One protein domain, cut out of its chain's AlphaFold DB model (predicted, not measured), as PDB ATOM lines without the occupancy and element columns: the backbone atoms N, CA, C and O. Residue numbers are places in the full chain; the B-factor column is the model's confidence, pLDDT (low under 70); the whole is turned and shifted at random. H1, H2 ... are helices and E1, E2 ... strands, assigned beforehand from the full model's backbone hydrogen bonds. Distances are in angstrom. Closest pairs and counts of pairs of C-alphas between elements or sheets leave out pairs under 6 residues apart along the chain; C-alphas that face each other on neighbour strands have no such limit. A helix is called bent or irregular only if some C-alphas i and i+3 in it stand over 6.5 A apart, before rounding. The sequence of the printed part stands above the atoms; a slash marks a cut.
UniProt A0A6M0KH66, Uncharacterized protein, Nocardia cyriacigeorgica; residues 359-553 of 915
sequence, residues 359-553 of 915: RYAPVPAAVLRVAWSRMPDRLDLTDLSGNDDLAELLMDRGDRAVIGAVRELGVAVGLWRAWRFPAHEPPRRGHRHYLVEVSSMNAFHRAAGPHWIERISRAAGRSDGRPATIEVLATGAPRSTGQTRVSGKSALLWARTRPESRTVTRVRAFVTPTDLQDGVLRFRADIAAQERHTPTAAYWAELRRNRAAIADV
ATOM      1  N   ARG A 359       3.645  49.422 -13.921       87.12
ATOM      2  CA  ARG A 359       4.240  49.243 -12.586       87.12
ATOM      3  C   ARG A 359       3.261  48.582 -11.614       87.12
ATOM      4  O   ARG A 359       2.049  48.666 -11.801       87.12
ATOM      5  N   TYR A 360       3.795  47.919 -10.589       90.62
ATOM      6  CA  TYR A 360       3.030  47.135  -9.616       90.62
ATOM      7  C   TYR A 360       3.329  47.586  -8.182       90.62
ATOM      8  O   TYR A 360       4.484  47.881  -7.869       90.62
ATOM      9  N   ALA A 361       2.308  47.608  -7.324       92.19
ATOM     10  CA  ALA A 361       2.438  47.847  -5.885       92.19
ATOM     11  C   ALA A 361       1.451  46.977  -5.076       92.19
ATOM     12  O   ALA A 361       0.390  46.611  -5.596       92.19
ATOM     13  N   PRO A 362       1.735  46.682  -3.792       93.06
ATOM     14  CA  PRO A 362       0.871  45.843  -2.959       93.06
ATOM     15  C   PRO A 362      -0.447  46.521  -2.531       93.06
ATOM     16  O   PRO A 362      -1.340  45.845  -2.015       93.06
ATOM     17  N   VAL A 363      -0.594  47.836  -2.738       91.81
ATOM     18  CA  VAL A 363      -1.648  48.696  -2.159       91.81
ATOM     19  C   VAL A 363      -2.319  49.614  -3.198       91.81
ATOM     20  O   VAL A 363      -1.705  49.906  -4.227       91.81
ATOM     21  N   PRO A 364      -3.569  50.070  -2.953       88.88
ATOM     22  CA  PRO A 364      -4.308  50.935  -3.874       88.88
ATOM     23  C   PRO A 364      -3.676  52.317  -4.073       88.88
ATOM     24  O   PRO A 364      -2.861  52.784  -3.279       88.88
ATOM     25  N   ALA A 365      -4.128  53.005  -5.126       86.62
ATOM     26  CA  ALA A 365      -3.605  54.292  -5.581       86.62
ATOM     27  C   ALA A 365      -3.510  55.368  -4.481       86.62
ATOM     28  O   ALA A 365      -2.478  56.019  -4.361       86.62
ATOM     29  N   ALA A 366      -4.549  55.538  -3.655       85.94
ATOM     30  CA  ALA A 366      -4.561  56.539  -2.582       85.94
ATOM     31  C   ALA A 366      -3.492  56.258  -1.509       85.94
ATOM     32  O   ALA A 366      -2.696  57.135  -1.182       85.94
ATOM     33  N   VAL A 367      -3.402  55.009  -1.039       89.00
ATOM     34  CA  VAL A 367      -2.372  54.561  -0.084       89.00
ATOM     35  C   VAL A 367      -0.967  54.709  -0.680       89.00
ATOM     36  O   VAL A 367      -0.050  55.180  -0.007       89.00
ATOM     37  N   LEU A 368      -0.802  54.350  -1.958       88.31
ATOM     38  CA  LEU A 368       0.455  54.508  -2.682       88.31
ATOM     39  C   LEU A 368       0.865  55.987  -2.787       88.31
ATOM     40  O   LEU A 368       2.039  56.294  -2.601       88.31
ATOM     41  N   ARG A 369      -0.071  56.913  -3.035       85.75
ATOM     42  CA  ARG A 369       0.254  58.343  -3.139       85.75
ATOM     43  C   ARG A 369       0.801  58.927  -1.836       85.75
ATOM     44  O   ARG A 369       1.779  59.662  -1.889       85.75
ATOM     45  N   VAL A 370       0.253  58.572  -0.676       82.50
ATOM     46  CA  VAL A 370       0.675  59.221   0.582       82.50
ATOM     47  C   VAL A 370       1.802  58.471   1.314       82.50
ATOM     48  O   VAL A 370       2.566  59.099   2.038       82.50
ATOM     49  N   ALA A 371       1.962  57.154   1.117       83.00
ATOM     50  CA  ALA A 371       2.888  56.335   1.919       83.00
ATOM     51  C   ALA A 371       3.933  55.522   1.128       83.00
ATOM     52  O   ALA A 371       4.558  54.610   1.677       83.00
ATOM     53  N   TRP A 372       4.181  55.832  -0.151       85.81
ATOM     54  CA  TRP A 372       5.249  55.175  -0.930       85.81
ATOM     55  C   TRP A 372       6.660  55.363  -0.344       85.81
ATOM     56  O   TRP A 372       7.567  54.587  -0.669       85.81
ATOM     57  N   SER A 373       6.866  56.381   0.504       81.88
ATOM     58  CA  SER A 373       8.193  56.804   0.967       81.88
ATOM     59  C   SER A 373       8.916  55.714   1.771       81.88
ATOM     60  O   SER A 373      10.134  55.563   1.614       81.88
ATOM     61  N   ARG A 374       8.168  54.896   2.532       83.06
ATOM     62  CA  ARG A 374       8.645  53.688   3.239       83.06
ATOM     63  C   ARG A 374       7.894  52.413   2.834       83.06
ATOM     64  O   ARG A 374       8.048  51.393   3.504       83.06
ATOM     65  N   MET A 375       7.080  52.454   1.775       86.06
ATOM     66  CA  MET A 375       6.296  51.294   1.339       86.06
ATOM     67  C   MET A 375       7.213  50.097   1.021       86.06
ATOM     68  O   MET A 375       8.130  50.243   0.206       86.06
ATOM     69  N   PRO A 376       6.970  48.920   1.624       88.94
ATOM     70  CA  PRO A 376       7.667  47.692   1.267       88.94
ATOM     71  C   PRO A 376       7.217  47.166  -0.103       88.94
ATOM     72  O   PRO A 376       6.101  47.423  -0.553       88.94
ATOM     73  N   ASP A 377       8.064  46.367  -0.749       89.88
ATOM     74  CA  ASP A 377       7.729  45.711  -2.016       89.88
ATOM     75  C   ASP A 377       6.622  44.663  -1.838       89.88
ATOM     76  O   ASP A 377       5.698  44.581  -2.646       89.88
ATOM     77  N   ARG A 378       6.712  43.871  -0.766       92.12
ATOM     78  CA  ARG A 378       5.763  42.810  -0.409       92.12
ATOM     79  C   ARG A 378       5.110  43.103   0.939       92.12
ATOM     80  O   ARG A 378       5.799  43.499   1.881       92.12
ATOM     81  N   LEU A 379       3.811  42.826   1.041       91.88
ATOM     82  CA  LEU A 379       3.045  42.843   2.295       91.88
ATOM     83  C   LEU A 379       2.418  41.472   2.565       91.88
ATOM     84  O   LEU A 379       1.940  40.815   1.643       91.88
ATOM     85  N   ASP A 380       2.360  41.069   3.831       90.56
ATOM     86  CA  ASP A 380       1.468  40.004   4.293       90.56
ATOM     87  C   ASP A 380       0.285  40.679   5.000       90.56
ATOM     88  O   ASP A 380       0.493  41.457   5.931       90.56
ATOM     89  N   LEU A 381      -0.934  40.448   4.503       91.44
ATOM     90  CA  LEU A 381      -2.195  40.950   5.065       91.44
ATOM     91  C   LEU A 381      -3.068  39.793   5.598       91.44
ATOM     92  O   LEU A 381      -4.247  39.994   5.878       91.44
ATOM     93  N   THR A 382      -2.511  38.581   5.736       88.38
ATOM     94  CA  THR A 382      -3.237  37.404   6.260       88.38
ATOM     95  C   THR A 382      -3.495  37.461   7.764       88.38
ATOM     96  O   THR A 382      -4.321  36.703   8.270       88.38
ATOM     97  N   ASP A 383      -2.815  38.371   8.461       78.12
ATOM     98  CA  ASP A 383      -3.050  38.732   9.854       78.12
ATOM     99  C   ASP A 383      -2.886  40.249  10.002       78.12
ATOM    100  O   ASP A 383      -1.799  40.790   9.795       78.12
ATOM    101  N   LEU A 384      -3.987  40.933  10.316       75.56
ATOM    102  CA  LEU A 384      -4.026  42.371  10.586       75.56
ATOM    103  C   LEU A 384      -4.333  42.684  12.055       75.56
ATOM    104  O   LEU A 384      -4.627  43.834  12.366       75.56
ATOM    105  N   SER A 385      -4.243  41.703  12.958       71.31
ATOM    106  CA  SER A 385      -4.533  41.919  14.378       71.31
ATOM    107  C   SER A 385      -3.684  43.060  14.966       71.31
ATOM    108  O   SER A 385      -2.469  43.153  14.760       71.31
ATOM    109  N   GLY A 386      -4.342  44.003  15.648       75.88
ATOM    110  CA  GLY A 386      -3.706  45.223  16.162       75.88
ATOM    111  C   GLY A 386      -3.405  46.289  15.097       75.88
ATOM    112  O   GLY A 386      -2.755  47.288  15.400       75.88
ATOM    113  N   ASN A 387      -3.861  46.088  13.859       83.12
ATOM    114  CA  ASN A 387      -3.902  47.068  12.765       83.12
ATOM    115  C   ASN A 387      -5.290  47.051  12.089       83.12
ATOM    116  O   ASN A 387      -5.432  47.421  10.922       83.12
ATOM    117  N   ASP A 388      -6.316  46.605  12.819       80.88
ATOM    118  CA  ASP A 388      -7.698  46.456  12.356       80.88
ATOM    119  C   ASP A 388      -8.273  47.789  11.848       80.88
ATOM    120  O   ASP A 388      -9.056  47.824  10.899       80.88
ATOM    121  N   ASP A 389      -7.795  48.908  12.406       82.75
ATOM    122  CA  ASP A 389      -8.126  50.256  11.957       82.75
ATOM    123  C   ASP A 389      -7.708  50.509  10.496       82.75
ATOM    124  O   ASP A 389      -8.399  51.243   9.784       82.75
ATOM    125  N   LEU A 390      -6.606  49.911  10.034       86.81
ATOM    126  CA  LEU A 390      -6.082  50.045   8.671       86.81
ATOM    127  C   LEU A 390      -6.734  49.078   7.669       86.81
ATOM    128  O   LEU A 390      -6.508  49.230   6.468       86.81
ATOM    129  N   ALA A 391      -7.535  48.102   8.115       85.44
ATOM    130  CA  ALA A 391      -8.056  47.044   7.247       85.44
ATOM    131  C   ALA A 391      -8.863  47.591   6.053       85.44
ATOM    132  O   ALA A 391      -8.603  47.196   4.917       85.44
ATOM    133  N   GLU A 392      -9.753  48.564   6.283       82.88
ATOM    134  CA  GLU A 392     -10.560  49.215   5.232       82.88
ATOM    135  C   GLU A 392      -9.728  50.021   4.214       82.88
ATOM    136  O   GLU A 392     -10.157  50.220   3.080       82.88
ATOM    137  N   LEU A 393      -8.528  50.485   4.589       84.88
ATOM    138  CA  LEU A 393      -7.617  51.192   3.674       84.88
ATOM    139  C   LEU A 393      -6.821  50.221   2.788       84.88
ATOM    140  O   LEU A 393      -6.320  50.600   1.729       84.88
ATOM    141  N   LEU A 394      -6.650  48.981   3.256       88.75
ATOM    142  CA  LEU A 394      -5.735  47.995   2.684       88.75
ATOM    143  C   LEU A 394      -6.444  46.862   1.940       88.75
ATOM    144  O   LEU A 394      -5.801  46.245   1.087       88.75
ATOM    145  N   MET A 395      -7.717  46.585   2.238       88.94
ATOM    146  CA  MET A 395      -8.559  45.580   1.579       88.94
ATOM    147  C   MET A 395     -10.003  46.071   1.460       88.94
ATOM    148  O   MET A 395     -10.678  46.309   2.461       88.94
ATOM    149  N   ASP A 396     -10.493  46.172   0.229       84.94
ATOM    150  CA  ASP A 396     -11.838  46.669  -0.062       84.94
ATOM    151  C   ASP A 396     -12.896  45.545  -0.161       84.94
ATOM    152  O   ASP A 396     -12.642  44.368   0.118       84.94
ATOM    153  N   ARG A 397     -14.136  45.906  -0.524       84.00
ATOM    154  CA  ARG A 397     -15.241  44.946  -0.708       84.00
ATOM    155  C   ARG A 397     -14.937  43.921  -1.809       84.00
ATOM    156  O   ARG A 397     -15.310  42.756  -1.654       84.00
ATOM    157  N   GLY A 398     -14.240  44.326  -2.873       84.12
ATOM    158  CA  GLY A 398     -13.848  43.449  -3.974       84.12
ATOM    159  C   GLY A 398     -12.801  42.430  -3.549       84.12
ATOM    160  O   GLY A 398     -12.966  41.242  -3.823       84.12
ATOM    161  N   ASP A 399     -11.780  42.862  -2.809       89.06
ATOM    162  CA  ASP A 399     -10.782  41.954  -2.228       89.06
ATOM    163  C   ASP A 399     -11.440  40.899  -1.330       89.06
ATOM    164  O   ASP A 399     -11.185  39.702  -1.473       89.06
ATOM    165  N   ARG A 400     -12.355  41.320  -0.446       89.06
ATOM    166  CA  ARG A 400     -13.112  40.421   0.444       89.06
ATOM    167  C   ARG A 400     -13.959  39.405  -0.326       89.06
ATOM    168  O   ARG A 400     -13.983  38.231   0.045       89.06
ATOM    169  N   ALA A 401     -14.601  39.822  -1.417       85.75
ATOM    170  CA  ALA A 401     -15.376  38.930  -2.278       85.75
ATOM    171  C   ALA A 401     -14.489  37.891  -2.997       85.75
ATOM    172  O   ALA A 401     -14.859  36.718  -3.084       85.75
ATOM    173  N   VAL A 402     -13.292  38.286  -3.453       88.88
ATOM    174  CA  VAL A 402     -12.312  37.368  -4.061       88.88
ATOM    175  C   VAL A 402     -11.728  36.402  -3.022       88.88
ATOM    176  O   VAL A 402     -11.640  35.207  -3.300       88.88
ATOM    177  N   ILE A 403     -11.409  36.865  -1.807       91.19
ATOM    178  CA  ILE A 403     -10.972  36.003  -0.690       91.19
ATOM    179  C   ILE A 403     -12.034  34.937  -0.378       91.19
ATOM    180  O   ILE A 403     -11.689  33.766  -0.214       91.19
ATOM    181  N   GLY A 404     -13.318  35.312  -0.329       88.62
ATOM    182  CA  GLY A 404     -14.427  34.373  -0.135       88.62
ATOM    183  C   GLY A 404     -14.465  33.287  -1.213       88.62
ATOM    184  O   GLY A 404     -14.328  32.102  -0.907       88.62
ATOM    185  N   ALA A 405     -14.542  33.693  -2.483       86.25
ATOM    186  CA  ALA A 405     -14.635  32.763  -3.608       86.25
ATOM    187  C   ALA A 405     -13.387  31.870  -3.789       86.25
ATOM    188  O   ALA A 405     -13.500  30.750  -4.282       86.25
ATOM    189  N   VAL A 406     -12.196  32.325  -3.378       89.06
ATOM    190  CA  VAL A 406     -10.976  31.494  -3.396       89.06
ATOM    191  C   VAL A 406     -10.963  30.474  -2.252       89.06
ATOM    192  O   VAL A 406     -10.503  29.349  -2.453       89.06
ATOM    193  N   ARG A 407     -11.516  30.808  -1.076       89.12
ATOM    194  CA  ARG A 407     -11.652  29.864   0.050       89.12
ATOM    195  C   ARG A 407     -12.601  28.705  -0.269       89.12
ATOM    196  O   ARG A 407     -12.317  27.580   0.137       89.12
ATOM    197  N   GLU A 408     -13.668  28.950  -1.032       86.56
ATOM    198  CA  GLU A 408     -14.614  27.916  -1.493       86.56
ATOM    199  C   GLU A 408     -13.962  26.818  -2.354       86.56
ATOM    200  O   GLU A 408     -14.465  25.699  -2.404       86.56
ATOM    201  N   LEU A 409     -12.835  27.098  -3.023       84.44
ATOM    202  CA  LEU A 409     -12.203  26.145  -3.945       84.44
ATOM    203  C   LEU A 409     -11.603  24.911  -3.251       84.44
ATOM    204  O   LEU A 409     -11.351  23.915  -3.928       84.44
ATOM    205  N   GLY A 410     -11.286  24.987  -1.951       82.44
ATOM    206  CA  GLY A 410     -10.662  23.923  -1.138       82.44
ATOM    207  C   GLY A 410      -9.215  23.541  -1.514       82.44
ATOM    208  O   GLY A 410      -8.401  23.220  -0.649       82.44
ATOM    209  N   VAL A 411      -8.862  23.623  -2.798       89.75
ATOM    210  CA  VAL A 411      -7.538  23.312  -3.365       89.75
ATOM    211  C   VAL A 411      -6.588  24.514  -3.389       89.75
ATOM    212  O   VAL A 411      -5.425  24.365  -3.765       89.75
ATOM    213  N   ALA A 412      -7.076  25.704  -3.032       90.81
ATOM    214  CA  ALA A 412      -6.278  26.922  -2.974       90.81
ATOM    215  C   ALA A 412      -5.261  26.868  -1.821       90.81
ATOM    216  O   ALA A 412      -5.557  26.396  -0.724       90.81
ATOM    217  N   VAL A 413      -4.053  27.361  -2.086       92.12
ATOM    218  CA  VAL A 413      -2.917  27.410  -1.153       92.12
ATOM    219  C   VAL A 413      -2.662  28.850  -0.711       92.12
ATOM    220  O   VAL A 413      -2.505  29.096   0.485       92.12
ATOM    221  N   GLY A 414      -2.704  29.802  -1.648       92.62
ATOM    222  CA  GLY A 414      -2.523  31.228  -1.378       92.62
ATOM    223  C   GLY A 414      -3.162  32.134  -2.433       92.62
ATOM    224  O   GLY A 414      -3.384  31.725  -3.573       92.62
ATOM    225  N   LEU A 415      -3.454  33.370  -2.029       94.19
ATOM    226  CA  LEU A 415      -4.016  34.441  -2.850       94.19
ATOM    227  C   LEU A 415      -3.199  35.717  -2.649       94.19
ATOM    228  O   LEU A 415      -3.124  36.242  -1.535       94.19
ATOM    229  N   TRP A 416      -2.658  36.257  -3.738       95.06
ATOM    230  CA  TRP A 416      -1.974  37.546  -3.765       95.06
ATOM    231  C   TRP A 416      -2.730  38.555  -4.626       95.06
ATOM    232  O   TRP A 416      -3.394  38.192  -5.596       95.06
ATOM    233  N   ARG A 417      -2.547  39.838  -4.317       94.38
ATOM    234  CA  ARG A 417      -3.026  40.985  -5.093       94.38
ATOM    235  C   ARG A 417      -1.884  41.960  -5.338       94.38
ATOM    236  O   ARG A 417      -1.261  42.430  -4.388       94.38
ATOM    237  N   ALA A 418      -1.668  42.338  -6.592       94.12
ATOM    238  CA  ALA A 418      -0.927  43.543  -6.946       94.12
ATOM    239  C   ALA A 418      -1.867  44.541  -7.634       94.12
ATOM    240  O   ALA A 418      -2.711  44.162  -8.449       94.12
ATOM    241  N   TRP A 419      -1.703  45.826  -7.343       91.81
ATOM    242  CA  TRP A 419      -2.324  46.901  -8.109       91.81
ATOM    243  C   TRP A 419      -1.409  47.250  -9.285       91.81
ATOM    244  O   TRP A 419      -0.227  47.530  -9.088       91.81
ATOM    245  N   ARG A 420      -1.948  47.188 -10.508       89.94
ATOM    246  CA  ARG A 420      -1.252  47.501 -11.762       89.94
ATOM    247  C   ARG A 420      -1.582  48.930 -12.184       89.94
ATOM    248  O   ARG A 420      -2.746  49.228 -12.446       89.94
ATOM    249  N   PHE A 421      -0.568  49.774 -12.310       87.38
ATOM    250  CA  PHE A 421      -0.688  51.172 -12.734       87.38
ATOM    251  C   PHE A 421       0.011  51.381 -14.083       87.38
ATOM    252  O   PHE A 421       0.984  50.663 -14.367       87.38
ATOM    253  N   PRO A 422      -0.399  52.385 -14.879       86.00
ATOM    254  CA  PRO A 422       0.471  52.970 -15.891       86.00
ATOM    255  C   PRO A 422       1.810  53.380 -15.263       86.00
ATOM    256  O   PRO A 422       1.893  53.775 -14.095       86.00
ATOM    257  N   ALA A 423       2.884  53.229 -16.028       86.56
ATOM    258  CA  ALA A 423       4.230  53.570 -15.577       86.56
ATOM    259  C   ALA A 423       4.729  54.931 -16.085       86.56
ATOM    260  O   ALA A 423       5.714  55.421 -15.537       86.56
ATOM    261  N   HIS A 424       4.050  55.531 -17.069       84.38
ATOM    262  CA  HIS A 424       4.286  56.901 -17.542       84.38
ATOM    263  C   HIS A 424       3.568  57.967 -16.694       84.38
ATOM    264  O   HIS A 424       3.980  59.119 -16.687       84.38
ATOM    265  N   GLU A 425       2.542  57.585 -15.928       82.94
ATOM    266  CA  GLU A 425       1.740  58.504 -15.110       82.94
ATOM    267  C   GLU A 425       2.008  58.347 -13.602       82.94
ATOM    268  O   GLU A 425       2.269  57.228 -13.131       82.94
ATOM    269  N   PRO A 426       1.858  59.416 -12.793       82.12
ATOM    270  CA  PRO A 426       1.603  59.316 -11.352       82.12
ATOM    271  C   PRO A 426       0.419  58.372 -11.056       82.12
ATOM    272  O   PRO A 426      -0.522  58.306 -11.846       82.12
ATOM    273  N   PRO A 427       0.403  57.621  -9.939       84.19
ATOM    274  CA  PRO A 427      -0.570  56.548  -9.758       84.19
ATOM    275  C   PRO A 427      -1.940  57.109  -9.356       84.19
ATOM    276  O   PRO A 427      -2.257  57.228  -8.170       84.19
ATOM    277  N   ARG A 428      -2.772  57.450 -10.347       78.50
ATOM    278  CA  ARG A 428      -4.151  57.923 -10.141       78.50
ATOM    279  C   ARG A 428      -5.128  56.768  -9.948       78.50
ATOM    280  O   ARG A 428      -5.768  56.677  -8.897       78.50
ATOM    281  N   ARG A 429      -5.156  55.849 -10.918       76.38
ATOM    282  CA  ARG A 429      -5.994  54.640 -10.960       76.38
ATOM    283  C   ARG A 429      -5.122  53.396 -11.077       76.38
ATOM    284  O   ARG A 429      -4.071  53.428 -11.712       76.38
ATOM    285  N   GLY A 430      -5.565  52.296 -10.478       78.62
ATOM    286  CA  GLY A 430      -4.900  51.000 -10.582       78.62
ATOM    287  C   GLY A 430      -5.904  49.895 -10.890       78.62
ATOM    288  O   GLY A 430      -6.978  49.844 -10.297       78.62
ATOM    289  N   HIS A 431      -5.534  48.998 -11.795       84.88
ATOM    290  CA  HIS A 431      -6.284  47.788 -12.131       84.88
ATOM    291  C   HIS A 431      -5.840  46.643 -11.200       84.88
ATOM    292  O   HIS A 431      -4.636  46.402 -11.049       84.88
ATOM    293  N   ARG A 432      -6.779  45.900 -10.598       88.12
ATOM    294  CA  ARG A 432      -6.448  44.802  -9.665       88.12
ATOM    295  C   ARG A 432      -5.934  43.575 -10.434       88.12
ATOM    296  O   ARG A 432      -6.584  43.096 -11.358       88.12
ATOM    297  N   HIS A 433      -4.771  43.048 -10.061       90.50
ATOM    298  CA  HIS A 433      -4.247  41.784 -10.579       90.50
ATOM    299  C   HIS A 433      -4.134  40.781  -9.427       90.50
ATOM    300  O   HIS A 433      -3.295  40.941  -8.537       90.50
ATOM    301  N   TYR A 434      -4.970  39.747  -9.458       92.06
ATOM    302  CA  TYR A 434      -4.951  38.652  -8.495       92.06
ATOM    303  C   TYR A 434      -4.150  37.469  -9.031       92.06
ATOM    304  O   TYR A 434      -4.266  37.108 -10.201       92.06
ATOM    305  N   LEU A 435      -3.375  36.843  -8.153       93.19
ATOM    306  CA  LEU A 435      -2.641  35.615  -8.428       93.19
ATOM    307  C   LEU A 435      -3.083  34.559  -7.413       93.19
ATOM    308  O   LEU A 435      -2.994  34.794  -6.208       93.19
ATOM    309  N   VAL A 436      -3.565  33.413  -7.889       92.62
ATOM    310  CA  VAL A 436      -4.022  32.293  -7.055       92.62
ATOM    311  C   VAL A 436      -3.059  31.122  -7.221       92.62
ATOM    312  O   VAL A 436      -2.810  30.678  -8.340       92.62
ATOM    313  N   GLU A 437      -2.538  30.588  -6.120       92.62
ATOM    314  CA  GLU A 437      -1.790  29.330  -6.136       92.62
ATOM    315  C   GLU A 437      -2.685  28.188  -5.644       92.62
ATOM    316  O   GLU A 437      -3.346  28.305  -4.610       92.62
ATOM    317  N   VAL A 438      -2.723  27.089  -6.398       92.12
ATOM    318  CA  VAL A 438      -3.521  25.886  -6.110       92.12
ATOM    319  C   VAL A 438      -2.627  24.653  -6.014       92.12
ATOM    320  O   VAL A 438      -1.623  24.548  -6.714       92.12
ATOM    321  N   SER A 439      -3.010  23.671  -5.199       89.12
ATOM    322  CA  SER A 439      -2.200  22.462  -4.972       89.12
ATOM    323  C   SER A 439      -1.953  21.636  -6.241       89.12
ATOM    324  O   SER A 439      -0.928  20.971  -6.365       89.12
ATOM    325  N   SER A 440      -2.881  21.669  -7.203       87.81
ATOM    326  CA  SER A 440      -2.709  21.094  -8.537       87.81
ATOM    327  C   SER A 440      -3.740  21.660  -9.509       87.81
ATOM    328  O   SER A 440      -4.929  21.716  -9.189       87.81
ATOM    329  N   MET A 441      -3.320  21.973 -10.738       86.25
ATOM    330  CA  MET A 441      -4.226  22.408 -11.810       86.25
ATOM    331  C   MET A 441      -5.305  21.348 -12.127       86.25
ATOM    332  O   MET A 441      -6.454  21.682 -12.408       86.25
ATOM    333  N   ASN A 442      -4.980  20.057 -11.977       84.56
ATOM    334  CA  ASN A 442      -5.938  18.961 -12.164       84.56
ATOM    335  C   ASN A 442      -6.991  18.893 -11.047       84.56
ATOM    336  O   ASN A 442      -8.129  18.508 -11.304       84.56
ATOM    337  N   ALA A 443      -6.626  19.240  -9.809       84.44
ATOM    338  CA  ALA A 443      -7.577  19.324  -8.701       84.44
ATOM    339  C   ALA A 443      -8.465  20.571  -8.847       84.44
ATOM    340  O   ALA A 443      -9.679  20.500  -8.671       84.44
ATOM    341  N   PHE A 444      -7.868  21.682  -9.276       86.38
ATOM    342  CA  PHE A 444      -8.548  22.940  -9.557       86.38
ATOM    343  C   PHE A 444      -9.601  22.842 -10.663       86.38
ATOM    344  O   PHE A 444     -10.737  23.251 -10.439       86.38
ATOM    345  N   HIS A 445      -9.294  22.227 -11.809       84.81
ATOM    346  CA  HIS A 445     -10.292  22.032 -12.867       84.81
ATOM    347  C   HIS A 445     -11.491  21.168 -12.434       84.81
ATOM    348  O   HIS A 445     -12.574  21.333 -12.990       84.81
ATOM    349  N   ARG A 446     -11.331  20.290 -11.429       83.12
ATOM    350  CA  ARG A 446     -12.453  19.547 -10.825       83.12
ATOM    351  C   ARG A 446     -13.260  20.397  -9.838       83.12
ATOM    352  O   ARG A 446     -14.480  20.310  -9.846       83.12
ATOM    353  N   ALA A 447     -12.596  21.204  -9.010       81.50
ATOM    354  CA  ALA A 447     -13.241  21.978  -7.945       81.50
ATOM    355  C   ALA A 447     -13.913  23.278  -8.429       81.50
ATOM    356  O   ALA A 447     -14.970  23.656  -7.934       81.50
ATOM    357  N   ALA A 448     -13.310  23.983  -9.390       78.56
ATOM    358  CA  ALA A 448     -13.724  25.339  -9.750       78.56
ATOM    359  C   ALA A 448     -14.987  25.386 -10.640       78.56
ATOM    360  O   ALA A 448     -15.808  26.304 -10.533       78.56
ATOM    361  N   GLY A 449     -15.152  24.387 -11.514       76.12
ATOM    362  CA  GLY A 449     -16.199  24.349 -12.538       76.12
ATOM    363  C   GLY A 449     -15.949  25.305 -13.724       76.12
ATOM    364  O   GLY A 449     -15.015  26.110 -13.704       76.12
ATOM    365  N   PRO A 450     -16.777  25.235 -14.786       70.44
ATOM    366  CA  PRO A 450     -16.513  25.935 -16.050       70.44
ATOM    367  C   PRO A 450     -16.577  27.468 -15.951       70.44
ATOM    368  O   PRO A 450     -15.803  28.153 -16.612       70.44
ATOM    369  N   HIS A 451     -17.445  28.017 -15.096       72.06
ATOM    370  CA  HIS A 451     -17.687  29.465 -14.985       72.06
ATOM    371  C   HIS A 451     -16.913  30.136 -13.833       72.06
ATOM    372  O   HIS A 451     -17.332  31.178 -13.335       72.06
ATOM    373  N   TRP A 452     -15.818  29.542 -13.342       76.94
ATOM    374  CA  TRP A 452     -15.130  30.059 -12.148       76.94
ATOM    375  C   TRP A 452     -14.494  31.444 -12.367       76.94
ATOM    376  O   TRP A 452     -14.702  32.321 -11.530       76.94
ATOM    377  N   ILE A 453     -13.802  31.667 -13.501       69.19
ATOM    378  CA  ILE A 453     -13.204  32.973 -13.851       69.19
ATOM    379  C   ILE A 453     -14.304  34.023 -13.831       69.19
ATOM    380  O   ILE A 453     -14.225  35.008 -13.110       69.19
ATOM    381  N   GLU A 454     -15.374  33.755 -14.574       71.94
ATOM    382  CA  GLU A 454     -16.505  34.655 -14.728       71.94
ATOM    383  C   GLU A 454     -17.184  34.961 -13.383       71.94
ATOM    384  O   GLU A 454     -17.535  36.107 -13.123       71.94
ATOM    385  N   ARG A 455     -17.304  33.969 -12.488       74.50
ATOM    386  CA  ARG A 455     -17.850  34.139 -11.130       74.50
ATOM    387  C   ARG A 455     -16.999  35.093 -10.290       74.50
ATOM    388  O   ARG A 455     -17.564  35.964  -9.633       74.50
ATOM    389  N   ILE A 456     -15.669  34.952 -10.318       72.44
ATOM    390  CA  ILE A 456     -14.756  35.783  -9.515       72.44
ATOM    391  C   ILE A 456     -14.535  37.160 -10.164       72.44
ATOM    392  O   ILE A 456     -14.550  38.164  -9.455       72.44
ATOM    393  N   SER A 457     -14.475  37.266 -11.493       70.38
ATOM    394  CA  SER A 457     -14.518  38.553 -12.205       70.38
ATOM    395  C   SER A 457     -15.831  39.303 -11.935       70.38
ATOM    396  O   SER A 457     -15.793  40.493 -11.626       70.38
ATOM    397  N   ARG A 458     -16.987  38.616 -11.926       70.06
ATOM    398  CA  ARG A 458     -18.278  39.189 -11.489       70.06
ATOM    399  C   ARG A 458     -18.349  39.467  -9.982       70.06
ATOM    400  O   ARG A 458     -19.260  40.180  -9.568       70.06
ATOM    401  N   ALA A 459     -17.457  38.930  -9.152       67.06
ATOM    402  CA  ALA A 459     -17.359  39.280  -7.730       67.06
ATOM    403  C   ALA A 459     -16.496  40.539  -7.524       67.06
ATOM    404  O   ALA A 459     -16.901  41.459  -6.815       67.06
ATOM    405  N   ALA A 460     -15.357  40.622  -8.218       66.19
ATOM    406  CA  ALA A 460     -14.484  41.792  -8.213       66.19
ATOM    407  C   ALA A 460     -15.169  43.030  -8.828       66.19
ATOM    408  O   ALA A 460     -15.268  44.059  -8.164       66.19
ATOM    409  N   GLY A 461     -15.691  42.924 -10.058       60.25
ATOM    410  CA  GLY A 461     -16.247  44.065 -10.800       60.25
ATOM    411  C   GLY A 461     -17.525  44.652 -10.189       60.25
ATOM    412  O   GLY A 461     -17.673  45.866 -10.119       60.25
ATOM    413  N   ARG A 462     -18.422  43.818  -9.634       52.62
ATOM    414  CA  ARG A 462     -19.654  44.297  -8.963       52.62
ATOM    415  C   ARG A 462     -19.413  45.041  -7.641       52.62
ATOM    416  O   ARG A 462     -20.380  45.482  -7.029       52.62
ATOM    417  N   SER A 463     -18.164  45.162  -7.189       50.06
ATOM    418  CA  SER A 463     -17.835  45.916  -5.977       50.06
ATOM    419  C   SER A 463     -17.643  47.409  -6.252       50.06
ATOM    420  O   SER A 463     -18.177  48.216  -5.498       50.06
ATOM    421  N   ASP A 464     -16.923  47.765  -7.325       52.97
ATOM    422  CA  ASP A 464     -16.462  49.143  -7.590       52.97
ATOM    423  C   ASP A 464     -16.391  49.506  -9.096       52.97
ATOM    424  O   ASP A 464     -15.682  50.444  -9.456       52.97
ATOM    425  N   GLY A 465     -17.004  48.718  -9.991       53.19
ATOM    426  CA  GLY A 465     -16.864  48.820 -11.459       53.19
ATOM    427  C   GLY A 465     -15.550  48.227 -11.991       53.19
ATOM    428  O   GLY A 465     -15.552  47.373 -12.880       53.19
ATOM    429  N   ARG A 466     -14.440  48.599 -11.345       61.16
ATOM    430  CA  ARG A 466     -13.055  48.400 -11.802       61.16
ATOM    431  C   ARG A 466     -12.734  46.999 -12.350       61.16
ATOM    432  O   ARG A 466     -12.905  46.005 -11.631       61.16
ATOM    433  N   PRO A 467     -12.125  46.900 -13.550       62.47
ATOM    434  CA  PRO A 467     -11.689  45.628 -14.112       62.47
ATOM    435  C   PRO A 467     -10.554  44.987 -13.299       62.47
ATOM    436  O   PRO A 467      -9.674  45.662 -12.751       62.47
ATOM    437  N   ALA A 468     -10.561  43.652 -13.266       79.31
ATOM    438  CA  ALA A 468      -9.561  42.844 -12.578       79.31
ATOM    439  C   ALA A 468      -9.118  41.637 -13.418       79.31
ATOM    440  O   ALA A 468      -9.945  40.914 -13.977       79.31
ATOM    441  N   THR A 469      -7.808  41.381 -13.447       85.44
ATOM    442  CA  THR A 469      -7.213  40.155 -14.010       85.44
ATOM    443  C   THR A 469      -7.003  39.135 -12.895       85.44
ATOM    444  O   THR A 469      -6.624  39.508 -11.784       85.44
ATOM    445  N   ILE A 470      -7.221  37.853 -13.192       86.50
ATOM    446  CA  ILE A 470      -7.016  36.742 -12.259       86.50
ATOM    447  C   ILE A 470      -6.172  35.678 -12.967       86.50
ATOM    448  O   ILE A 470      -6.618  35.090 -13.951       86.50
ATOM    449  N   GLU A 471      -4.968  35.422 -12.465       89.38
ATOM    450  CA  GLU A 471      -4.098  34.335 -12.926       89.38
ATOM    451  C   GLU A 471      -4.048  33.194 -11.897       89.38
ATOM    452  O   GLU A 471      -4.161  33.422 -10.692       89.38
ATOM    453  N   VAL A 472      -3.859  31.955 -12.368       89.19
ATOM    454  CA  VAL A 472      -3.769  30.754 -11.516       89.19
ATOM    455  C   VAL A 472      -2.514  29.960 -11.854       89.19
ATOM    456  O   VAL A 472      -2.276  29.646 -13.020       89.19
ATOM    457  N   LEU A 473      -1.745  29.580 -10.832       90.56
ATOM    458  CA  LEU A 473      -0.619  28.651 -10.945       90.56
ATOM    459  C   LEU A 473      -0.809  27.428 -10.041       90.56
ATOM    460  O   LEU A 473      -1.465  27.502  -9.005       90.56
ATOM    461  N   ALA A 474      -0.194  26.307 -10.412       88.19
ATOM    462  CA  ALA A 474      -0.023  25.190  -9.490       88.19
ATOM    463  C   ALA A 474       1.206  25.422  -8.590       88.19
ATOM    464  O   ALA A 474       2.204  25.978  -9.052       88.19
ATOM    465  N   THR A 475       1.162  24.970  -7.337       86.81
ATOM    466  CA  THR A 475       2.332  24.935  -6.441       86.81
ATOM    467  C   THR A 475       3.515  24.230  -7.117       86.81
ATOM    468  O   THR A 475       3.339  23.231  -7.816       86.81
ATOM    469  N   GLY A 476       4.720  24.787  -6.964       79.19
ATOM    470  CA  GLY A 476       5.937  24.320  -7.641       79.19
ATOM    471  C   GLY A 476       6.037  24.610  -9.151       79.19
ATOM    472  O   GLY A 476       7.080  24.327  -9.740       79.19
ATOM    473  N   ALA A 477       5.015  25.177  -9.806       81.12
ATOM    474  CA  ALA A 477       5.086  25.493 -11.236       81.12
ATOM    475  C   ALA A 477       6.006  26.702 -11.530       81.12
ATOM    476  O   ALA A 477       6.015  27.672 -10.763       81.12
ATOM    477  N   PRO A 478       6.748  26.703 -12.656       78.56
ATOM    478  CA  PRO A 478       7.563  27.845 -13.056       78.56
ATOM    479  C   PRO A 478       6.677  29.057 -13.374       78.56
ATOM    480  O   PRO A 478       5.765  28.982 -14.198       78.56
ATOM    481  N   ARG A 479       6.960  30.187 -12.718       81.44
ATOM    482  CA  ARG A 479       6.216  31.443 -12.884       81.44
ATOM    483  C   ARG A 479       6.691  32.199 -14.126       81.44
ATOM    484  O   ARG A 479       7.890  32.279 -14.387       81.44
ATOM    485  N   SER A 480       5.764  32.807 -14.861       80.31
ATOM    486  CA  SER A 480       6.097  33.693 -15.985       80.31
ATOM    487  C   SER A 480       6.820  34.966 -15.513       80.31
ATOM    488  O   SER A 480       6.768  35.339 -14.336       80.31
ATOM    489  N   THR A 481       7.453  35.702 -16.432       75.69
ATOM    490  CA  THR A 481       8.049  37.020 -16.130       75.69
ATOM    491  C   THR A 481       7.006  38.007 -15.586       75.69
ATOM    492  O   THR A 481       7.317  38.811 -14.707       75.69
ATOM    493  N   GLY A 482       5.754  37.920 -16.055       74.38
ATOM    494  CA  GLY A 482       4.628  38.704 -15.536       74.38
ATOM    495  C   GLY A 482       4.273  38.318 -14.099       74.38
ATOM    496  O   GLY A 482       4.313  39.165 -13.210       74.38
ATOM    497  N   GLN A 483       4.038  37.029 -13.850       84.12
ATOM    498  CA  GLN A 483       3.717  36.483 -12.522       84.12
ATOM    499  C   GLN A 483       4.823  36.745 -11.496       84.12
ATOM    500  O   GLN A 483       4.545  37.011 -10.329       84.12
ATOM    501  N   THR A 484       6.084  36.720 -11.929       85.38
ATOM    502  CA  THR A 484       7.243  37.034 -11.084       85.38
ATOM    503  C   THR A 484       7.267  38.516 -10.699       85.38
ATOM    504  O   THR A 484       7.487  38.837  -9.532       85.38
ATOM    505  N   ARG A 485       6.958  39.431 -11.634       83.12
ATOM    506  CA  ARG A 485       6.813  40.873 -11.346       83.12
ATOM    507  C   ARG A 485       5.627  41.160 -10.419       83.12
ATOM    508  O   ARG A 485       5.783  41.931  -9.478       83.12
ATOM    509  N   VAL A 486       4.483  40.507 -10.645       85.69
ATOM    510  CA  VAL A 486       3.288  40.593  -9.786       85.69
ATOM    511  C   VAL A 486       3.613  40.105  -8.373       85.69
ATOM    512  O   VAL A 486       3.482  40.869  -7.423       85.69
ATOM    513  N   SER A 487       4.111  38.873  -8.225       86.00
ATOM    514  CA  SER A 487       4.446  38.279  -6.923       86.00
ATOM    515  C   SER A 487       5.572  39.005  -6.183       86.00
ATOM    516  O   SER A 487       5.658  38.891  -4.962       86.00
ATOM    517  N   GLY A 488       6.456  39.710  -6.893       89.06
ATOM    518  CA  GLY A 488       7.519  40.511  -6.287       89.06
ATOM    519  C   GLY A 488       7.043  41.847  -5.708       89.06
ATOM    520  O   GLY A 488       7.779  42.440  -4.924       89.06
ATOM    521  N   LYS A 489       5.842  42.314  -6.086       92.44
ATOM    522  CA  LYS A 489       5.262  43.618  -5.713       92.44
ATOM    523  C   LYS A 489       3.799  43.501  -5.232       92.44
ATOM    524  O   LYS A 489       2.979  44.375  -5.520       92.44
ATOM    525  N   SER A 490       3.437  42.395  -4.577       94.38
ATOM    526  CA  SER A 490       2.059  42.077  -4.168       94.38
ATOM    527  C   SER A 490       1.851  42.064  -2.651       94.38
ATOM    528  O   SER A 490       2.790  41.957  -1.862       94.38
ATOM    529  N   ALA A 491       0.585  42.149  -2.243       95.19
ATOM    530  CA  ALA A 491       0.126  41.763  -0.918       95.19
ATOM    531  C   ALA A 491      -0.395  40.316  -0.947       95.19
ATOM    532  O   ALA A 491      -1.181  39.978  -1.833       95.19
ATOM    533  N   LEU A 492      -0.005  39.474   0.012       94.62
ATOM    534  CA  LEU A 492      -0.683  38.202   0.294       94.62
ATOM    535  C   LEU A 492      -1.967  38.512   1.078       94.62
ATOM    536  O   LEU A 492      -1.891  39.039   2.184       94.62
ATOM    537  N   LEU A 493      -3.130  38.213   0.497       93.94
ATOM    538  CA  LEU A 493      -4.444  38.480   1.099       93.94
ATOM    539  C   LEU A 493      -4.978  37.293   1.905       93.94
ATOM    540  O   LEU A 493      -5.690  37.466   2.888       93.94
ATOM    541  N   TRP A 494      -4.670  36.072   1.465       93.44
ATOM    542  CA  TRP A 494      -5.108  34.848   2.130       93.44
ATOM    543  C   TRP A 494      -4.111  33.713   1.891       93.44
ATOM    544  O   TRP A 494      -3.526  33.606   0.813       93.44
ATOM    545  N   ALA A 495      -3.963  32.841   2.884       92.12
ATOM    546  CA  ALA A 495      -3.242  31.581   2.782       92.12
ATOM    547  C   ALA A 495      -4.007  30.471   3.511       92.12
ATOM    548  O   ALA A 495      -4.672  30.713   4.521       92.12
ATOM    549  N   ARG A 496      -3.880  29.237   3.014       86.69
ATOM    550  CA  ARG A 496      -4.434  28.038   3.660       86.69
ATOM    551  C   ARG A 496      -3.702  27.707   4.963       86.69
ATOM    552  O   ARG A 496      -4.307  27.207   5.909       86.69
ATOM    553  N   THR A 497      -2.401  27.977   5.010       77.56
ATOM    554  CA  THR A 497      -1.577  27.897   6.218       77.56
ATOM    555  C   THR A 497      -1.750  29.168   7.054       77.56
ATOM    556  O   THR A 497      -1.676  30.288   6.542       77.56
ATOM    557  N   ARG A 498      -1.974  29.001   8.365       66.69
ATOM    558  CA  ARG A 498      -2.045  30.122   9.319       66.69
ATOM    559  C   ARG A 498      -0.724  30.922   9.337       66.69
ATOM    560  O   ARG A 498       0.292  30.443   8.822       66.69
ATOM    561  N   PRO A 499      -0.706  32.144   9.899       63.47
ATOM    562  CA  PRO A 499       0.538  32.832  10.228       63.47
ATOM    563  C   PRO A 499       1.443  31.932  11.082       63.47
ATOM    564  O   PRO A 499       1.006  31.380  12.091       63.47
ATOM    565  N   GLU A 500       2.695  31.761  10.663       65.19
ATOM    566  CA  GLU A 500       3.718  31.093  11.475       65.19
ATOM    567  C   GLU A 500       4.361  32.107  12.431       65.19
ATOM    568  O   GLU A 500       4.352  33.315  12.173       65.19
ATOM    569  N   SER A 501       4.949  31.639  13.536       62.53
ATOM    570  CA  SER A 501       5.646  32.550  14.446       62.53
ATOM    571  C   SER A 501       6.831  33.217  13.734       62.53
ATOM    572  O   SER A 501       7.553  32.583  12.959       62.53
ATOM    573  N   ARG A 502       7.073  34.505  14.026       62.97
ATOM    574  CA  ARG A 502       8.170  35.290  13.420       62.97
ATOM    575  C   ARG A 502       9.532  34.585  13.499       62.97
ATOM    576  O   ARG A 502      10.355  34.764  12.607       62.97
ATOM    577  N   THR A 503       9.762  33.777  14.533       61.97
ATOM    578  CA  THR A 503      10.971  32.961  14.699       61.97
ATOM    579  C   THR A 503      11.087  31.876  13.626       61.97
ATOM    580  O   THR A 503      12.128  31.788  12.983       61.97
ATOM    581  N   VAL A 504      10.026  31.100  13.366       64.75
ATOM    582  CA  VAL A 504      10.025  30.044  12.334       64.75
ATOM    583  C   VAL A 504      10.206  30.646  10.941       64.75
ATOM    584  O   VAL A 504      11.046  30.173  10.175       64.75
ATOM    585  N   THR A 505       9.513  31.749  10.641       65.19
ATOM    586  CA  THR A 505       9.672  32.471   9.367       65.19
ATOM    587  C   THR A 505      11.101  32.983   9.174       65.19
ATOM    588  O   THR A 505      11.654  32.862   8.084       65.19
ATOM    589  N   ARG A 506      11.744  33.504  10.231       66.31
ATOM    590  CA  ARG A 506      13.152  33.941  10.184       66.31
ATOM    591  C   ARG A 506      14.123  32.779   9.997       66.31
ATOM    592  O   ARG A 506      15.035  32.919   9.193       66.31
ATOM    593  N   VAL A 507      13.918  31.643  10.669       69.00
ATOM    594  CA  VAL A 507      14.731  30.427  10.462       69.00
ATOM    595  C   VAL A 507      14.617  29.944   9.012       69.00
ATOM    596  O   VAL A 507      15.629  29.680   8.367       69.00
ATOM    597  N   ARG A 508      13.403  29.917   8.447       66.19
ATOM    598  CA  ARG A 508      13.179  29.558   7.035       66.19
ATOM    599  C   ARG A 508      13.723  30.584   6.038       66.19
ATOM    600  O   ARG A 508      14.062  30.196   4.930       66.19
ATOM    601  N   ALA A 509      13.899  31.848   6.424       61.53
ATOM    602  CA  ALA A 509      14.548  32.870   5.594       61.53
ATOM    603  C   ALA A 509      16.088  32.740   5.499       61.53
ATOM    604  O   ALA A 509      16.726  33.568   4.845       61.53
ATOM    605  N   PHE A 510      16.682  31.720   6.132       65.56
ATOM    606  CA  PHE A 510      18.048  31.254   5.847       65.56
ATOM    607  C   PHE A 510      18.088  30.078   4.850       65.56
ATOM    608  O   PHE A 510      19.167  29.726   4.384       65.56
ATOM    609  N   VAL A 511      16.938  29.491   4.497       67.25
ATOM    610  CA  VAL A 511      16.816  28.530   3.388       67.25
ATOM    611  C   VAL A 511      16.655  29.310   2.082       67.25
ATOM    612  O   VAL A 511      15.973  30.336   2.040       67.25
ATOM    613  N   THR A 512      17.276  28.836   1.004       62.72
ATOM    614  CA  THR A 512      17.227  29.489  -0.307       62.72
ATOM    615  C   THR A 512      15.779  29.554  -0.830       62.72
ATOM    616  O   THR A 512      15.125  28.515  -0.932       62.72
ATOM    617  N   PRO A 513      15.237  30.733  -1.213       66.00
ATOM    618  CA  PRO A 513      13.836  30.859  -1.648       66.00
ATOM    619  C   PRO A 513      13.459  30.061  -2.910       66.00
ATOM    620  O   PRO A 513      12.280  29.944  -3.237       66.00
ATOM    621  N   THR A 514      14.436  29.524  -3.641       64.00
ATOM    622  CA  THR A 514      14.246  28.568  -4.746       64.00
ATOM    623  C   THR A 514      13.797  27.185  -4.289       64.00
ATOM    624  O   THR A 514      13.126  26.494  -5.050       64.00
ATOM    625  N   ASP A 515      14.138  26.805  -3.062       65.12
ATOM    626  CA  ASP A 515      14.055  25.425  -2.571       65.12
ATOM    627  C   ASP A 515      12.712  25.184  -1.850       65.12
ATOM    628  O   ASP A 515      12.276  24.053  -1.631       65.12
ATOM    629  N   LEU A 516      12.014  26.279  -1.527       67.75
ATOM    630  CA  LEU A 516      10.656  26.311  -1.002       67.75
ATOM    631  C   LEU A 516       9.646  26.121  -2.147       67.75
ATOM    632  O   LEU A 516       9.366  27.050  -2.906       67.75
ATOM    633  N   GLN A 517       9.077  24.914  -2.249       69.94
ATOM    634  CA  GLN A 517       8.066  24.582  -3.266       69.94
ATOM    635  C   GLN A 517       6.721  25.303  -3.051       69.94
ATOM    636  O   GLN A 517       6.020  25.576  -4.025       69.94
ATOM    637  N   ASP A 518       6.372  25.617  -1.797       81.62
ATOM    638  CA  ASP A 518       5.176  26.381  -1.414       81.62
ATOM    639  C   ASP A 518       5.416  27.890  -1.606       81.62
ATOM    640  O   ASP A 518       6.284  28.495  -0.959       81.62
ATOM    641  N   GLY A 519       4.624  28.516  -2.484       84.12
ATOM    642  CA  GLY A 519       4.738  29.936  -2.789       84.12
ATOM    643  C   GLY A 519       4.438  30.875  -1.619       84.12
ATOM    644  O   GLY A 519       4.970  31.988  -1.604       84.12
ATOM    645  N   VAL A 520       3.639  30.458  -0.630       89.19
ATOM    646  CA  VAL A 520       3.349  31.231   0.592       89.19
ATOM    647  C   VAL A 520       4.567  31.245   1.509       89.19
ATOM    648  O   VAL A 520       4.964  32.315   1.977       89.19
ATOM    649  N   LEU A 521       5.207  30.090   1.726       85.31
ATOM    650  CA  LEU A 521       6.434  30.011   2.528       85.31
ATOM    651  C   LEU A 521       7.562  30.824   1.887       85.31
ATOM    652  O   LEU A 521       8.216  31.614   2.569       85.31
ATOM    653  N   ARG A 522       7.730  30.705   0.565       86.31
ATOM    654  CA  ARG A 522       8.677  31.515  -0.212       86.31
ATOM    655  C   ARG A 522       8.418  33.018  -0.066       86.31
ATOM    656  O   ARG A 522       9.344  33.784   0.180       86.31
ATOM    657  N   PHE A 523       7.161  33.443  -0.175       89.00
ATOM    658  CA  PHE A 523       6.781  34.852  -0.063       89.00
ATOM    659  C   PHE A 523       7.001  35.418   1.353       89.00
ATOM    660  O   PHE A 523       7.471  36.547   1.499       89.00
ATOM    661  N   ARG A 524       6.732  34.632   2.403       88.56
ATOM    662  CA  ARG A 524       7.022  35.025   3.795       88.56
ATOM    663  C   ARG A 524       8.528  35.065   4.094       88.56
ATOM    664  O   ARG A 524       8.964  35.950   4.831       88.56
ATOM    665  N   ALA A 525       9.330  34.184   3.490       84.69
ATOM    666  CA  ALA A 525      10.793  34.251   3.555       84.69
ATOM    667  C   ALA A 525      11.342  35.522   2.873       84.69
ATOM    668  O   ALA A 525      12.157  36.228   3.471       84.69
ATOM    669  N   ASP A 526      10.835  35.875   1.683       86.94
ATOM    670  CA  ASP A 526      11.164  37.139   1.005       86.94
ATOM    671  C   ASP A 526      10.829  38.367   1.882       86.94
ATOM    672  O   ASP A 526      11.625  39.303   1.967       86.94
ATOM    673  N   ILE A 527       9.676  38.369   2.569       88.19
ATOM    674  CA  ILE A 527       9.295  39.446   3.505       88.19
ATOM    675  C   ILE A 527      10.252  39.516   4.701       88.19
ATOM    676  O   ILE A 527      10.723  40.601   5.039       88.19
ATOM    677  N   ALA A 528      10.597  38.386   5.322       84.69
ATOM    678  CA  ALA A 528      11.543  38.366   6.439       84.69
ATOM    679  C   ALA A 528      12.957  38.826   6.030       84.69
ATOM    680  O   ALA A 528      13.679  39.405   6.844       84.69
ATOM    681  N   ALA A 529      13.347  38.626   4.766       84.50
ATOM    682  CA  ALA A 529      14.559  39.212   4.205       84.50
ATOM    683  C   ALA A 529      14.428  40.732   3.982       84.50
ATOM    684  O   ALA A 529      15.341  41.474   4.343       84.50
ATOM    685  N   GLN A 530      13.292  41.193   3.450       85.56
ATOM    686  CA  GLN A 530      12.965  42.607   3.225       85.56
ATOM    687  C   GLN A 530      12.916  43.429   4.526       85.56
ATOM    688  O   GLN A 530      13.407  44.558   4.537       85.56
ATOM    689  N   GLU A 531      12.382  42.886   5.630       84.38
ATOM    690  CA  GLU A 531      12.293  43.597   6.922       84.38
ATOM    691  C   GLU A 531      13.662  44.044   7.469       84.38
ATOM    692  O   GLU A 531      13.718  44.982   8.263       84.38
ATOM    693  N   ARG A 532      14.767  43.423   7.023       80.50
ATOM    694  CA  ARG A 532      16.142  43.829   7.373       80.50
ATOM    695  C   ARG A 532      16.564  45.165   6.748       80.50
ATOM    696  O   ARG A 532      17.498  45.785   7.242       80.50
ATOM    697  N   HIS A 533      15.889  45.600   5.683       77.94
ATOM    698  CA  HIS A 533      16.205  46.823   4.933       77.94
ATOM    699  C   HIS A 533      15.078  47.864   5.005       77.94
ATOM    700  O   HIS A 533      15.351  49.057   5.125       77.94
ATOM    701  N   THR A 534      13.817  47.416   4.999       77.75
ATOM    702  CA  THR A 534      12.621  48.269   5.081       77.75
ATOM    703  C   THR A 534      11.691  47.744   6.183       77.75
ATOM    704  O   THR A 534      10.837  46.899   5.908       77.75
ATOM    705  N   PRO A 535      11.843  48.196   7.445       84.56
ATOM    706  CA  PRO A 535      11.052  47.680   8.562       84.56
ATOM    707  C   PRO A 535       9.566  48.053   8.459       84.56
ATOM    708  O   PRO A 535       9.199  49.228   8.551       84.56
ATOM    709  N   THR A 536       8.689  47.052   8.354       83.69
ATOM    710  CA  THR A 536       7.238  47.218   8.132       83.69
ATOM    711  C   THR A 536       6.555  48.105   9.187       83.69
ATOM    712  O   THR A 536       5.643  48.868   8.876       83.69
ATOM    713  N   ALA A 537       7.044  48.094  10.433       85.81
ATOM    714  CA  ALA A 537       6.544  48.957  11.508       85.81
ATOM    715  C   ALA A 537       6.672  50.466  11.203       85.81
ATOM    716  O   ALA A 537       5.812  51.253  11.603       85.81
ATOM    717  N   ALA A 538       7.709  50.876  10.461       85.12
ATOM    718  CA  ALA A 538       7.912  52.270  10.072       85.12
ATOM    719  C   ALA A 538       6.892  52.742   9.018       85.12
ATOM    720  O   ALA A 538       6.566  53.930   8.994       85.12
ATOM    721  N   TYR A 539       6.383  51.809   8.204       87.81
ATOM    722  CA  TYR A 539       5.314  52.006   7.223       87.81
ATOM    723  C   TYR A 539       3.924  52.006   7.884       87.81
ATOM    724  O   TYR A 539       3.143  52.925   7.653       87.81
ATOM    725  N   TRP A 540       3.634  51.077   8.807       89.81
ATOM    726  CA  TRP A 540       2.376  51.099   9.573       89.81
ATOM    727  C   TRP A 540       2.183  52.403  10.363       89.81
ATOM    728  O   TRP A 540       1.076  52.938  10.438       89.81
ATOM    729  N   ALA A 541       3.267  52.968  10.905       87.88
ATOM    730  CA  ALA A 541       3.236  54.281  11.546       87.88
ATOM    731  C   ALA A 541       3.018  55.443  10.551       87.88
ATOM    732  O   ALA A 541       2.435  56.457  10.925       87.88
ATOM    733  N   GLU A 542       3.482  55.324   9.303       86.44
ATOM    734  CA  GLU A 542       3.258  56.312   8.235       86.44
ATOM    735  C   GLU A 542       1.805  56.299   7.748       86.44
ATOM    736  O   GLU A 542       1.219  57.371   7.613       86.44
ATOM    737  N   LEU A 543       1.188  55.121   7.591       89.19
ATOM    738  CA  LEU A 543      -0.244  55.010   7.283       89.19
ATOM    739  C   LEU A 543      -1.120  55.620   8.380       89.19
ATOM    740  O   LEU A 543      -2.007  56.412   8.075       89.19
ATOM    741  N   ARG A 544      -0.849  55.312   9.656       89.69
ATOM    742  CA  ARG A 544      -1.642  55.857  10.772       89.69
ATOM    743  C   ARG A 544      -1.525  57.379  10.909       89.69
ATOM    744  O   ARG A 544      -2.533  58.015  11.192       89.69
ATOM    745  N   ARG A 545      -0.356  57.982  10.638       87.19
ATOM    746  CA  ARG A 545      -0.220  59.456  10.572       87.19
ATOM    747  C   ARG A 545      -0.997  60.073   9.407       87.19
ATOM    748  O   ARG A 545      -1.579  61.137   9.565       87.19
ATOM    749  N   ASN A 546      -1.012  59.409   8.253       86.31
ATOM    750  CA  ASN A 546      -1.577  59.944   7.011       86.31
ATOM    751  C   ASN A 546      -3.033  59.523   6.736       86.31
ATOM    752  O   ASN A 546      -3.548  59.786   5.653       86.31
ATOM    753  N   ARG A 547      -3.709  58.877   7.696       87.19
ATOM    754  CA  ARG A 547      -5.043  58.275   7.523       87.19
ATOM    755  C   ARG A 547      -6.076  59.217   6.895       87.19
ATOM    756  O   ARG A 547      -6.751  58.805   5.956       87.19
ATOM    757  N   ALA A 548      -6.192  60.446   7.404       85.38
ATOM    758  CA  ALA A 548      -7.120  61.448   6.874       85.38
ATOM    759  C   ALA A 548      -6.769  61.794   5.419       85.38
ATOM    760  O   ALA A 548      -7.549  61.511   4.519       85.38
ATOM    761  N   ALA A 549      -5.522  62.210   5.176       83.25
ATOM    762  CA  ALA A 549      -5.027  62.546   3.842       83.25
ATOM    763  C   ALA A 549      -5.119  61.398   2.815       83.25
ATOM    764  O   ALA A 549      -5.102  61.675   1.623       83.25
ATOM    765  N   ILE A 550      -5.205  60.127   3.236       84.06
ATOM    766  CA  ILE A 550      -5.479  58.974   2.355       84.06
ATOM    767  C   ILE A 550      -6.978  58.857   2.027       84.06
ATOM    768  O   ILE A 550      -7.315  58.504   0.897       84.06
ATOM    769  N   ALA A 551      -7.863  59.136   2.987       79.12
ATOM    770  CA  ALA A 551      -9.314  59.137   2.791       79.12
ATOM    771  C   ALA A 551      -9.793  60.343   1.961       79.12
ATOM    772  O   ALA A 551     -10.709  60.201   1.155       79.12
ATOM    773  N   ASP A 552      -9.131  61.494   2.110       78.12
ATOM    774  CA  ASP A 552      -9.459  62.741   1.412       78.12
ATOM    775  C   ASP A 552      -9.094  62.722  -0.086       78.12
ATOM    776  O   ASP A 552      -9.543  63.592  -0.837       78.12
ATOM    777  N   VAL A 553      -8.269  61.773  -0.562       74.31
ATOM    778  CA  VAL A 553      -7.862  61.774  -1.978       74.31
ATOM    779  C   VAL A 553      -9.010  61.269  -2.857       74.31
ATOM    780  O   VAL A 553      -9.380  60.097  -2.738       74.31
TER     781      VAL A 553
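What this domain is: This is residues 359 to 553 of the 915 residues of an uncharacterized protein of Nocardia cyriacigeorgica (UniProt A0A6M0KH66). A strongly twisted sheet of five strands makes the core, with H3 and H5 packed over one face and H6 and H8 over the other. H1, H9 and H10 cluster at one end, with H2 close by; H4 caps the other end, and H7 packs on H8. The printed part has 195 residues, with ten named helices and five named strands in the order E1 H1 H2 H3 E2 E3 H4 H5 E4 H6 E5 H7 H8 H9 H10: the mixed class. The sheet is branched and mixed, E2 pairing antiparallel with E1, E3 and E5, and E3 parallel with E4. The whole is compact, with a radius of gyration of the C-alphas of 16.4 A and spans of 46 by 42 by 33 A.

How they stand to each other: E1, residues 359 to 361, is antiparallel to E2, residues 412 to 422; N 361 and O 419 are 3.1 A apart, within hydrogen-bond range. H1, residues 365 to 371, only grazes the sheet, with residues 365 to 368. H2, residues 388 to 394, is irregular, C-alphas 389 and 392 being 7.2 A apart. H3, residues 397 to 407, runs along the strands at a height over the sheet of 8.7 A. E2 and E3, residues 431 to 438, form a hairpin, with N 416 and O 435 at 2.9 A. H4, residues 441 to 447, and H5, residues 452 to 464, lie between E3 and its parallel neighbour E4, residues 468 to 474, a strand-helix-strand unit with a right-handed crossover; N 436 and O 471 are 2.9 A apart. H5 touches H3 at a shallow tilt of 21 degrees, opposite ways, with C-alphas of Gly 398 and Ala 460 closest at 4.6 A. H6, residues 481 to 488, is on the opposite face. E5, residues 491 to 495, has N 491 and O 417 of E2 at 2.8 A. H7, residues 502 to 508, touches H8, residues 519 to 530, about perpendicular at 74 degrees; C-alphas of Arg 506 and Ala 528 are closest, 6.0 A. H9, residues 536 to 545, and H10, residues 547 to 551, touch H1, with closest C-alphas Ala 371 and Glu 542 at 6.3 A, and Ala 366 and Ile 550 at 5.6 A. Every O i to N i+4 pair is within hydrogen-bond range in H1, H3, H6, H7, H8, H9 and H10, against 2 of 3 in H4, 6 of 9 in H5 and 1 of 3 in H2, where 3 of 4 O i to N i+3 pairs are.

Where its parts are: E1 begins at C-alpha 359, (4.240, 49.243, -12.586), and H10 ends at C-alpha 551, (-9.314, 59.137, 2.791). E2 is 29.8 A long, E3 22.9 A, E4 20.3 A and H5 19.7 A.

The domain as a whole: The C-alphas of Arg 446 and Arg 545, the two farthest apart, are 46.9 A apart. The printed part has no cut, and H1 to H2 is the long link. Confidence is under 70 at residue 453, residues 459 to 467 and residues 498 to 517.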